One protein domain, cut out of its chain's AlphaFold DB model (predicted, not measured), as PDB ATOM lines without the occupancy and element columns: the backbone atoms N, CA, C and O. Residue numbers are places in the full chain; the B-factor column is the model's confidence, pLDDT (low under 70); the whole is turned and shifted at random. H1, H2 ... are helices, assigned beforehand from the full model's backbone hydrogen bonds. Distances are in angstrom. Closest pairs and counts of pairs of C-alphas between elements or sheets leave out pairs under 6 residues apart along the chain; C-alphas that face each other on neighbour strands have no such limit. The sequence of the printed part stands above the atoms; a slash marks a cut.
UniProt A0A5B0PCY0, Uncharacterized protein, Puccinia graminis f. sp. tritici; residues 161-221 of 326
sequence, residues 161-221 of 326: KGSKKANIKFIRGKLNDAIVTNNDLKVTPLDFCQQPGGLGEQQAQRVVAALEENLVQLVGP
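AT A GLANCE: This is residues 161 to 221 of the 326 residues of an uncharacterized protein of Puccinia graminis f. sp. tritici (UniProt A0A5B0PCY0). A long helix, H1, makes an arm whose residues 164 to 168 stick out; the four-residue helix H2 lies between it and H3, which packs on H2. The printed part has 61 residues with three named helices, in the order H1, H2, H3, and no named strand: all helix. It is loose, with a radius of gyration of the C-alphas of 13.2 A, and spans 39 by 26 by 23 A.

HOW THE PARTS SIT: H1, residues 164 to 179, is close to but not clearly touching H2, residues 189 to 192; their closest C-alphas, of Leu 175 and Pro 189, are 7.4 A apart. H3, residues 201 to 212, touches H2 with residues 203 to 207 alone; the closest C-alphas, of Asp 191 and Gln 203, are 5.9 A apart. H1 and H3 are apart. Every O i to N i+4 pair is within hydrogen-bond range in H1 and H3; H2 is too short for such a pair.

IN THESE COORDINATES: H1 begins at C-alpha 164 (187.677, 226.769, 266.382) and is 22.4 A long; H2 is 5.6 A. H3, 16.6 A, ends at C-alpha 212 (188.833, 206.060, 292.794).

THE WHOLE: The farthest C-alphas, of Gly 162 and Glu 201, are 39.2 A apart. The printed part has no cut, and both links are short. Residues 178 to 187 and 213 to 221 have pLDDT under 70.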
ATOM      1  N   LYS A 161     181.454 228.873 270.196       85.62
ATOM      2  CA  LYS A 161     182.012 230.200 270.490       85.62
ATOM      3  C   LYS A 161     182.435 230.945 269.217       85.62
ATOM      4  O   LYS A 161     183.335 231.782 269.253       85.62
ATOM      5  N   GLY A 162     181.851 230.606 268.069       78.62
ATOM      6  CA  GLY A 162     182.036 231.279 266.781       78.62
ATOM      7  C   GLY A 162     183.267 230.840 265.981       78.62
ATOM      8  O   GLY A 162     183.195 230.725 264.758       78.62
ATOM      9  N   SER A 163     184.392 230.501 266.625       81.31
ATOM     10  CA  SER A 163     185.583 229.975 265.929       81.31
ATOM     11  C   SER A 163     186.190 228.745 266.607       81.31
ATOM     12  O   SER A 163     186.099 228.582 267.824       81.31
ATOM     13  N   LYS A 164     186.904 227.904 265.835       79.50
ATOM     14  CA  LYS A 164     187.677 226.769 266.382       79.50
ATOM     15  C   LYS A 164     188.642 227.235 267.479       79.50
ATOM     16  O   LYS A 164     188.749 226.595 268.519       79.50
ATOM     17  N   LYS A 165     189.309 228.375 267.268       84.38
ATOM     18  CA  LYS A 165     190.257 228.952 268.231       84.38
ATOM     19  C   LYS A 165     189.559 229.397 269.522       84.38
ATOM     20  O   LYS A 165     190.079 229.140 270.605       84.38
ATOM     21  N   ALA A 166     188.378 230.006 269.416       82.44
ATOM     22  CA  ALA A 166     187.581 230.413 270.572       82.44
ATOM     23  C   ALA A 166     187.048 229.206 271.362       82.44
ATOM     24  O   ALA A 166     187.149 229.201 272.587       82.44
ATOM     25  N   ASN A 167     186.585 228.153 270.679       84.81
ATOM     26  CA  ASN A 167     186.173 226.906 271.332       84.81
ATOM     27  C   ASN A 167     187.331 226.263 272.097       84.81
ATOM     28  O   ASN A 167     187.170 225.919 273.260       84.81
ATOM     29  N   ILE A 168     188.512 226.153 271.479       83.62
ATOM     30  CA  ILE A 168     189.699 225.593 272.142       83.62
ATOM     31  C   ILE A 168     190.076 226.420 273.376       83.62
ATOM     32  O   ILE A 168     190.364 225.848 274.422       83.62
ATOM     33  N   LYS A 169     190.050 227.758 273.284       87.81
ATOM     34  CA  LYS A 169     190.343 228.633 274.430       87.81
ATOM     35  C   LYS A 169     189.344 228.420 275.572       87.81
ATOM     36  O   LYS A 169     189.760 228.321 276.721       87.81
ATOM     37  N   PHE A 170     188.055 228.310 275.252       85.81
ATOM     38  CA  PHE A 170     187.000 228.048 276.232       85.81
ATOM     39  C   PHE A 170     187.157 226.674 276.902       85.81
ATOM     40  O   PHE A 170     187.090 226.585 278.125       85.81
ATOM     41  N   ILE A 171     187.434 225.623 276.120       81.12
ATOM     42  CA  ILE A 171     187.686 224.265 276.632       81.12
ATOM     43  C   ILE A 171     188.905 224.259 277.559       81.12
ATOM     44  O   ILE A 171     188.831 223.710 278.649       81.12
ATOM     45  N   ARG A 172     190.006 224.911 277.163       83.00
ATOM     46  CA  ARG A 172     191.221 224.997 277.989       83.00
ATOM     47  C   ARG A 172     190.975 225.691 279.324       83.00
ATOM     48  O   ARG A 172     191.461 225.200 280.329       83.00
ATOM     49  N   GLY A 173     190.210 226.785 279.345       79.50
ATOM     50  CA  GLY A 173     189.837 227.451 280.600       79.50
ATOM     51  C   GLY A 173     189.057 226.516 281.525       79.50
ATOM     52  O   GLY A 173     189.470 226.282 282.651       79.50
ATOM     53  N   LYS A 174     188.007 225.880 280.992       79.75
ATOM     54  CA  LYS A 174     187.197 224.891 281.723       79.75
ATOM     55  C   LYS A 174     188.013 223.710 282.260       79.75
ATOM     56  O   LYS A 174     187.751 223.262 283.368       79.75
ATOM     57  N   LEU A 175     188.962 223.196 281.476       73.12
ATOM     58  CA  LEU A 175     189.842 222.106 281.904       73.12
ATOM     59  C   LEU A 175     190.823 222.568 282.980       73.12
ATOM     60  O   LEU A 175     190.998 221.861 283.960       73.12
ATOM     61  N   ASN A 176     191.420 223.750 282.836       73.31
ATOM     62  CA  ASN A 176     192.330 224.292 283.843       73.31
ATOM     63  C   ASN A 176     191.621 224.510 285.185       73.31
ATOM     64  O   ASN A 176     192.158 224.114 286.211       73.31
ATOM     65  N   ASP A 177     190.401 225.053 285.172       70.19
ATOM     66  CA  ASP A 177     189.604 225.238 286.391       70.19
ATOM     67  C   ASP A 177     189.279 223.893 287.071       70.19
ATOM     68  O   ASP A 177     189.253 223.813 288.295       70.19
ATOM     69  N   ALA A 178     189.076 222.826 286.288       60.53
ATOM     70  CA  ALA A 178     188.816 221.478 286.802       60.53
ATOM     71  C   ALA A 178     190.074 220.767 287.344       60.53
ATOM     72  O   ALA A 178     189.958 219.902 288.205       60.53
ATOM     73  N   ILE A 179     191.271 221.120 286.864       58.03
ATOM     74  CA  ILE A 179     192.546 220.545 287.340       58.03
ATOM     75  C   ILE A 179     192.972 221.150 288.691       58.03
ATOM     76  O   ILE A 179     193.723 220.524 289.433       58.03
ATOM     77  N   VAL A 180     192.514 222.363 289.021       54.09
ATOM     78  CA  VAL A 180     192.936 223.098 290.232       54.09
ATOM     79  C   VAL A 180     192.252 222.590 291.514       54.09
ATOM     80  O   VAL A 180     192.732 222.860 292.613       54.09
ATOM     81  N   THR A 181     191.181 221.802 291.422       52.69
ATOM     82  CA  THR A 181     190.628 221.086 292.583       52.69
ATOM     83  C   THR A 181     191.492 219.865 292.921       52.69
ATOM     84  O   THR A 181     191.366 218.842 292.261       52.69
ATOM     85  N   ASN A 182     192.377 220.017 293.920       55.97
ATOM     86  CA  ASN A 182     193.264 219.017 294.550       55.97
ATOM     87  C   ASN A 182     193.743 217.876 293.644       55.97
ATOM     88  O   ASN A 182     193.172 216.790 293.606       55.97
ATOM     89  N   ASN A 183     194.859 218.129 292.965       58.38
ATOM     90  CA  ASN A 183     195.534 217.174 292.103       58.38
ATOM     91  C   ASN A 183     196.908 216.788 292.669       58.38
ATOM     92  O   ASN A 183     197.936 216.952 292.005       58.38
ATOM     93  N   ASP A 184     196.933 216.278 293.899       62.00
ATOM     94  CA  ASP A 184     198.170 215.798 294.536       62.00
ATOM     95  C   ASP A 184     198.822 214.654 293.728       62.00
ATOM     96  O   ASP A 184     200.027 214.421 293.798       62.00
ATOM     97  N   LEU A 185     198.034 213.996 292.871       63.12
ATOM     98  CA  LEU A 185     198.424 212.878 292.012       63.12
ATOM     99  C   LEU A 185     198.877 213.283 290.591       63.12
ATOM    100  O   LEU A 185     199.133 212.408 289.759       63.12
ATOM    101  N   LYS A 186     198.999 214.590 290.294       69.81
ATOM    102  CA  LYS A 186     199.428 215.144 288.985       69.81
ATOM    103  C   LYS A 186     198.659 214.590 287.772       69.81
ATOM    104  O   LYS A 186     199.188 214.528 286.664       69.81
ATOM    105  N   VAL A 187     197.405 214.197 287.958       68.31
ATOM    106  CA  VAL A 187     196.510 213.710 286.910       68.31
ATOM    107  C   VAL A 187     196.131 214.871 285.993       68.31
ATOM    108  O   VAL A 187     195.540 215.863 286.411       68.31
ATOM    109  N   THR A 188     196.449 214.765 284.713       71.88
ATOM    110  CA  THR A 188     196.103 215.756 283.696       71.88
ATOM    111  C   THR A 188     195.032 215.208 282.750       71.88
ATOM    112  O   THR A 188     194.920 213.997 282.563       71.88
ATOM    113  N   PRO A 189     194.261 216.061 282.051       70.25
ATOM    114  CA  PRO A 189     193.325 215.597 281.028       70.25
ATOM    115  C   PRO A 189     193.996 214.815 279.889       70.25
ATOM    116  O   PRO A 189     193.330 214.020 279.229       70.25
ATOM    117  N   LEU A 190     195.303 215.020 279.652       73.88
ATOM    118  CA  LEU A 190     196.058 214.232 278.674       73.88
ATOM    119  C   LEU A 190     196.153 212.760 279.077       73.88
ATOM    120  O   LEU A 190     196.161 211.905 278.190       73.88
ATOM    121  N   ASP A 191     196.149 212.455 280.378       72.06
ATOM    122  CA  ASP A 191     196.217 211.077 280.862       72.06
ATOM    123  C   ASP A 191     194.995 210.249 280.406       72.06
ATOM    124  O   ASP A 191     195.126 209.048 280.192       72.06
ATOM    125  N   PHE A 192     193.851 210.893 280.128       77.00
ATOM    126  CA  PHE A 192     192.610 210.257 279.651       77.00
ATOM    127  C   PHE A 192     192.446 210.238 278.125       77.00
ATOM    128  O   PHE A 192     191.465 209.701 277.613       77.00
ATOM    129  N   CYS A 193     193.365 210.854 277.377       78.38
ATOM    130  CA  CYS A 193     193.227 211.021 275.927       78.38
ATOM    131  C   CYS A 193     193.765 209.829 275.114       78.38
ATOM    132  O   CYS A 193     193.751 209.877 273.883       78.38
ATOM    133  N   GLN A 194     194.241 208.771 275.774       76.00
ATOM    134  CA  GLN A 194     194.722 207.555 275.121       76.00
ATOM    135  C   GLN A 194     193.709 206.412 275.215       76.00
ATOM    136  O   GLN A 194     192.888 206.340 276.128       76.00
ATOM    137  N   GLN A 195     193.782 205.492 274.254       80.12
ATOM    138  CA  GLN A 195     193.007 204.257 274.297       80.12
ATOM    139  C   GLN A 195     193.462 203.403 275.494       80.12
ATOM    140  O   GLN A 195     194.668 203.312 275.719       80.12
ATOM    141  N   PRO A 196     192.556 202.700 276.204       76.19
ATOM    142  CA  PRO A 196     192.923 201.896 277.372       76.19
ATOM    143  C   PRO A 196     194.069 200.894 277.155       76.19
ATOM    144  O   PRO A 196     194.839 200.650 278.071       76.19
ATOM    145  N   GLY A 197     194.214 200.335 275.946       77.44
ATOM    146  CA  GLY A 197     195.307 199.412 275.603       77.44
ATOM    147  C   GLY A 197     196.639 200.074 275.223       77.44
ATOM    148  O   GLY A 197     197.611 199.362 275.009       77.44
ATOM    149  N   GLY A 198     196.679 201.404 275.097       79.62
ATOM    150  CA  GLY A 198     197.886 202.182 274.799       79.62
ATOM    151  C   GLY A 198     198.415 202.984 275.989       79.62
ATOM    152  O   GLY A 198     199.456 203.616 275.858       79.62
ATOM    153  N   LEU A 199     197.714 202.956 277.130       82.19
ATOM    154  CA  LEU A 199     198.140 203.629 278.354       82.19
ATOM    155  C   LEU A 199     199.404 202.958 278.901       82.19
ATOM    156  O   LEU A 199     199.400 201.762 279.189       82.19
ATOM    157  N   GLY A 200     200.470 203.737 279.087       80.81
ATOM    158  CA  GLY A 200     201.635 203.285 279.850       80.81
ATOM    159  C   GLY A 200     201.280 203.039 281.322       80.81
ATOM    160  O   GLY A 200     200.338 203.634 281.842       80.81
ATOM    161  N   GLU A 201     202.054 202.202 282.016       81.44
ATOM    162  CA  GLU A 201     201.777 201.761 283.397       81.44
ATOM    163  C   GLU A 201     201.510 202.930 284.364       81.44
ATOM    164  O   GLU A 201     200.473 202.988 285.022       81.44
ATOM    165  N   GLN A 202     202.395 203.932 284.391       79.19
ATOM    166  CA  GLN A 202     202.236 205.099 285.267       79.19
ATOM    167  C   GLN A 202     200.997 205.938 284.918       79.19
ATOM    168  O   GLN A 202     200.352 206.511 285.795       79.19
ATOM    169  N   GLN A 203     200.660 206.025 283.631       80.62
ATOM    170  CA  GLN A 203     199.491 206.759 283.155       80.62
ATOM    171  C   GLN A 203     198.201 206.032 283.543       80.62
ATOM    172  O   GLN A 203     197.260 206.661 284.024       80.62
ATOM    173  N   ALA A 204     198.177 204.706 283.404       82.44
ATOM    174  CA  ALA A 204     197.068 203.873 283.839       82.44
ATOM    175  C   ALA A 204     196.833 203.998 285.354       82.44
ATOM    176  O   ALA A 204     195.694 204.189 285.774       82.44
ATOM    177  N   GLN A 205     197.895 203.984 286.168       82.00
ATOM    178  CA  GLN A 205     197.795 204.170 287.622       82.00
ATOM    179  C   GLN A 205     197.205 205.536 288.001       82.00
ATOM    180  O   GLN A 205     196.307 205.602 288.839       82.00
ATOM    181  N   ARG A 206     197.636 206.620 287.340       80.88
ATOM    182  CA  ARG A 206     197.063 207.964 287.538       80.88
ATOM    183  C   ARG A 206     195.578 208.022 287.182       80.88
ATOM    184  O   ARG A 206     194.794 208.605 287.925       80.88
ATOM    185  N   VAL A 207     195.178 207.395 286.074       79.88
ATOM    186  CA  VAL A 207     193.770 207.322 285.648       79.88
ATOM    187  C   VAL A 207     192.927 206.527 286.649       79.88
ATOM    188  O   VAL A 207     191.822 206.951 286.975       79.88
ATOM    189  N   VAL A 208     193.441 205.410 287.172       81.69
ATOM    190  CA  VAL A 208     192.752 204.615 288.201       81.69
ATOM    191  C   VAL A 208     192.568 205.426 289.480       81.69
ATOM    192  O   VAL A 208     191.444 205.533 289.963       81.69
ATOM    193  N   ALA A 209     193.629 206.057 289.984       76.38
ATOM    194  CA  ALA A 209     193.552 206.859 291.200       76.38
ATOM    195  C   ALA A 209     192.580 208.043 291.043       76.38
ATOM    196  O   ALA A 209     191.765 208.302 291.922       76.38
ATOM    197  N   ALA A 210     192.563 208.686 289.871       76.00
ATOM    198  CA  ALA A 210     191.606 209.747 289.567       76.00
ATOM    199  C   ALA A 210     190.140 209.284 289.588       76.00
ATOM    200  O   ALA A 210     189.256 210.049 289.979       76.00
ATOM    201  N   LEU A 211     189.874 208.049 289.151       75.44
ATOM    202  CA  LEU A 211     188.539 207.452 289.200       75.44
ATOM    203  C   LEU A 211     188.158 207.058 290.635       75.44
ATOM    204  O   LEU A 211     187.031 207.312 291.046       75.44
ATOM    205  N   GLU A 212     189.085 206.487 291.409       72.50
ATOM    206  CA  GLU A 212     188.833 206.060 292.794       72.50
ATOM    207  C   GLU A 212     188.661 207.232 293.771       72.50
ATOM    208  O   GLU A 212     187.816 207.173 294.668       72.50
ATOM    209  N   GLU A 213     189.420 208.311 293.580       69.31
ATOM    210  CA  GLU A 213     189.358 209.525 294.402       69.31
ATOM    211  C   GLU A 213     188.280 210.516 293.931       69.31
ATOM    212  O   GLU A 213     188.124 211.589 294.509       69.31
ATOM    213  N   ASN A 214     187.476 210.149 292.924       64.88
ATOM    214  CA  ASN A 214     186.428 210.993 292.333       64.88
ATOM    215  C   ASN A 214     186.947 212.348 291.809       64.88
ATOM    216  O   ASN A 214     186.205 213.331 291.780       64.88
ATOM    217  N   LEU A 215     188.202 212.399 291.350       68.50
ATOM    218  CA  LEU A 215     188.802 213.600 290.754       68.50
ATOM    219  C   LEU A 215     188.206 213.929 289.376       68.50
ATOM    220  O   LEU A 215     188.362 215.040 288.874       68.50
ATOM    221  N   VAL A 216     187.503 212.977 288.752       66.06
ATOM    222  CA  VAL A 216     186.856 213.156 287.449       66.06
ATOM    223  C   VAL A 216     185.405 212.677 287.456       66.06
ATOM    224  O   VAL A 216     185.074 211.626 288.000       66.06
ATOM    225  N   GLN A 217     184.525 213.441 286.803       66.00
ATOM    226  CA  GLN A 217     183.120 213.088 286.596       66.00
ATOM    227  C   GLN A 217     182.865 212.788 285.118       66.00
ATOM    228  O   GLN A 217     183.091 213.635 284.252       66.00
ATOM    229  N   LEU A 218     182.335 211.597 284.832       63.06
ATOM    230  CA  LEU A 218     181.870 211.248 283.494       63.06
ATOM    231  C   LEU A 218     180.497 211.882 283.252       63.06
ATOM    232  O   LEU A 218     179.526 211.585 283.948       63.06
ATOM    233  N   VAL A 219     180.426 212.762 282.254       61.84
ATOM    234  CA  VAL A 219     179.180 213.387 281.800       61.84
ATOM    235  C   VAL A 219     178.854 212.847 280.412       61.84
ATOM    236  O   VAL A 219     179.555 213.143 279.445       61.84
ATOM    237  N   GLY A 220     177.803 212.033 280.325       59.69
ATOM    238  CA  GLY A 220     177.269 211.526 279.062       59.69
ATOM    239  C   GLY A 220     176.059 212.334 278.574       59.69
ATOM    240  O   GLY A 220     175.413 213.011 279.379       59.69
ATOM    241  N   PRO A 221     175.727 212.275 277.268       54.22
ATOM    242  CA  PRO A 221     174.436 212.754 276.783       54.22
ATOM    243  C   PRO A 221     173.302 211.987 277.488       54.22
ATOM    244  O   PRO A 221     173.487 210.809 277.813       54.22
TER     245      PRO A 221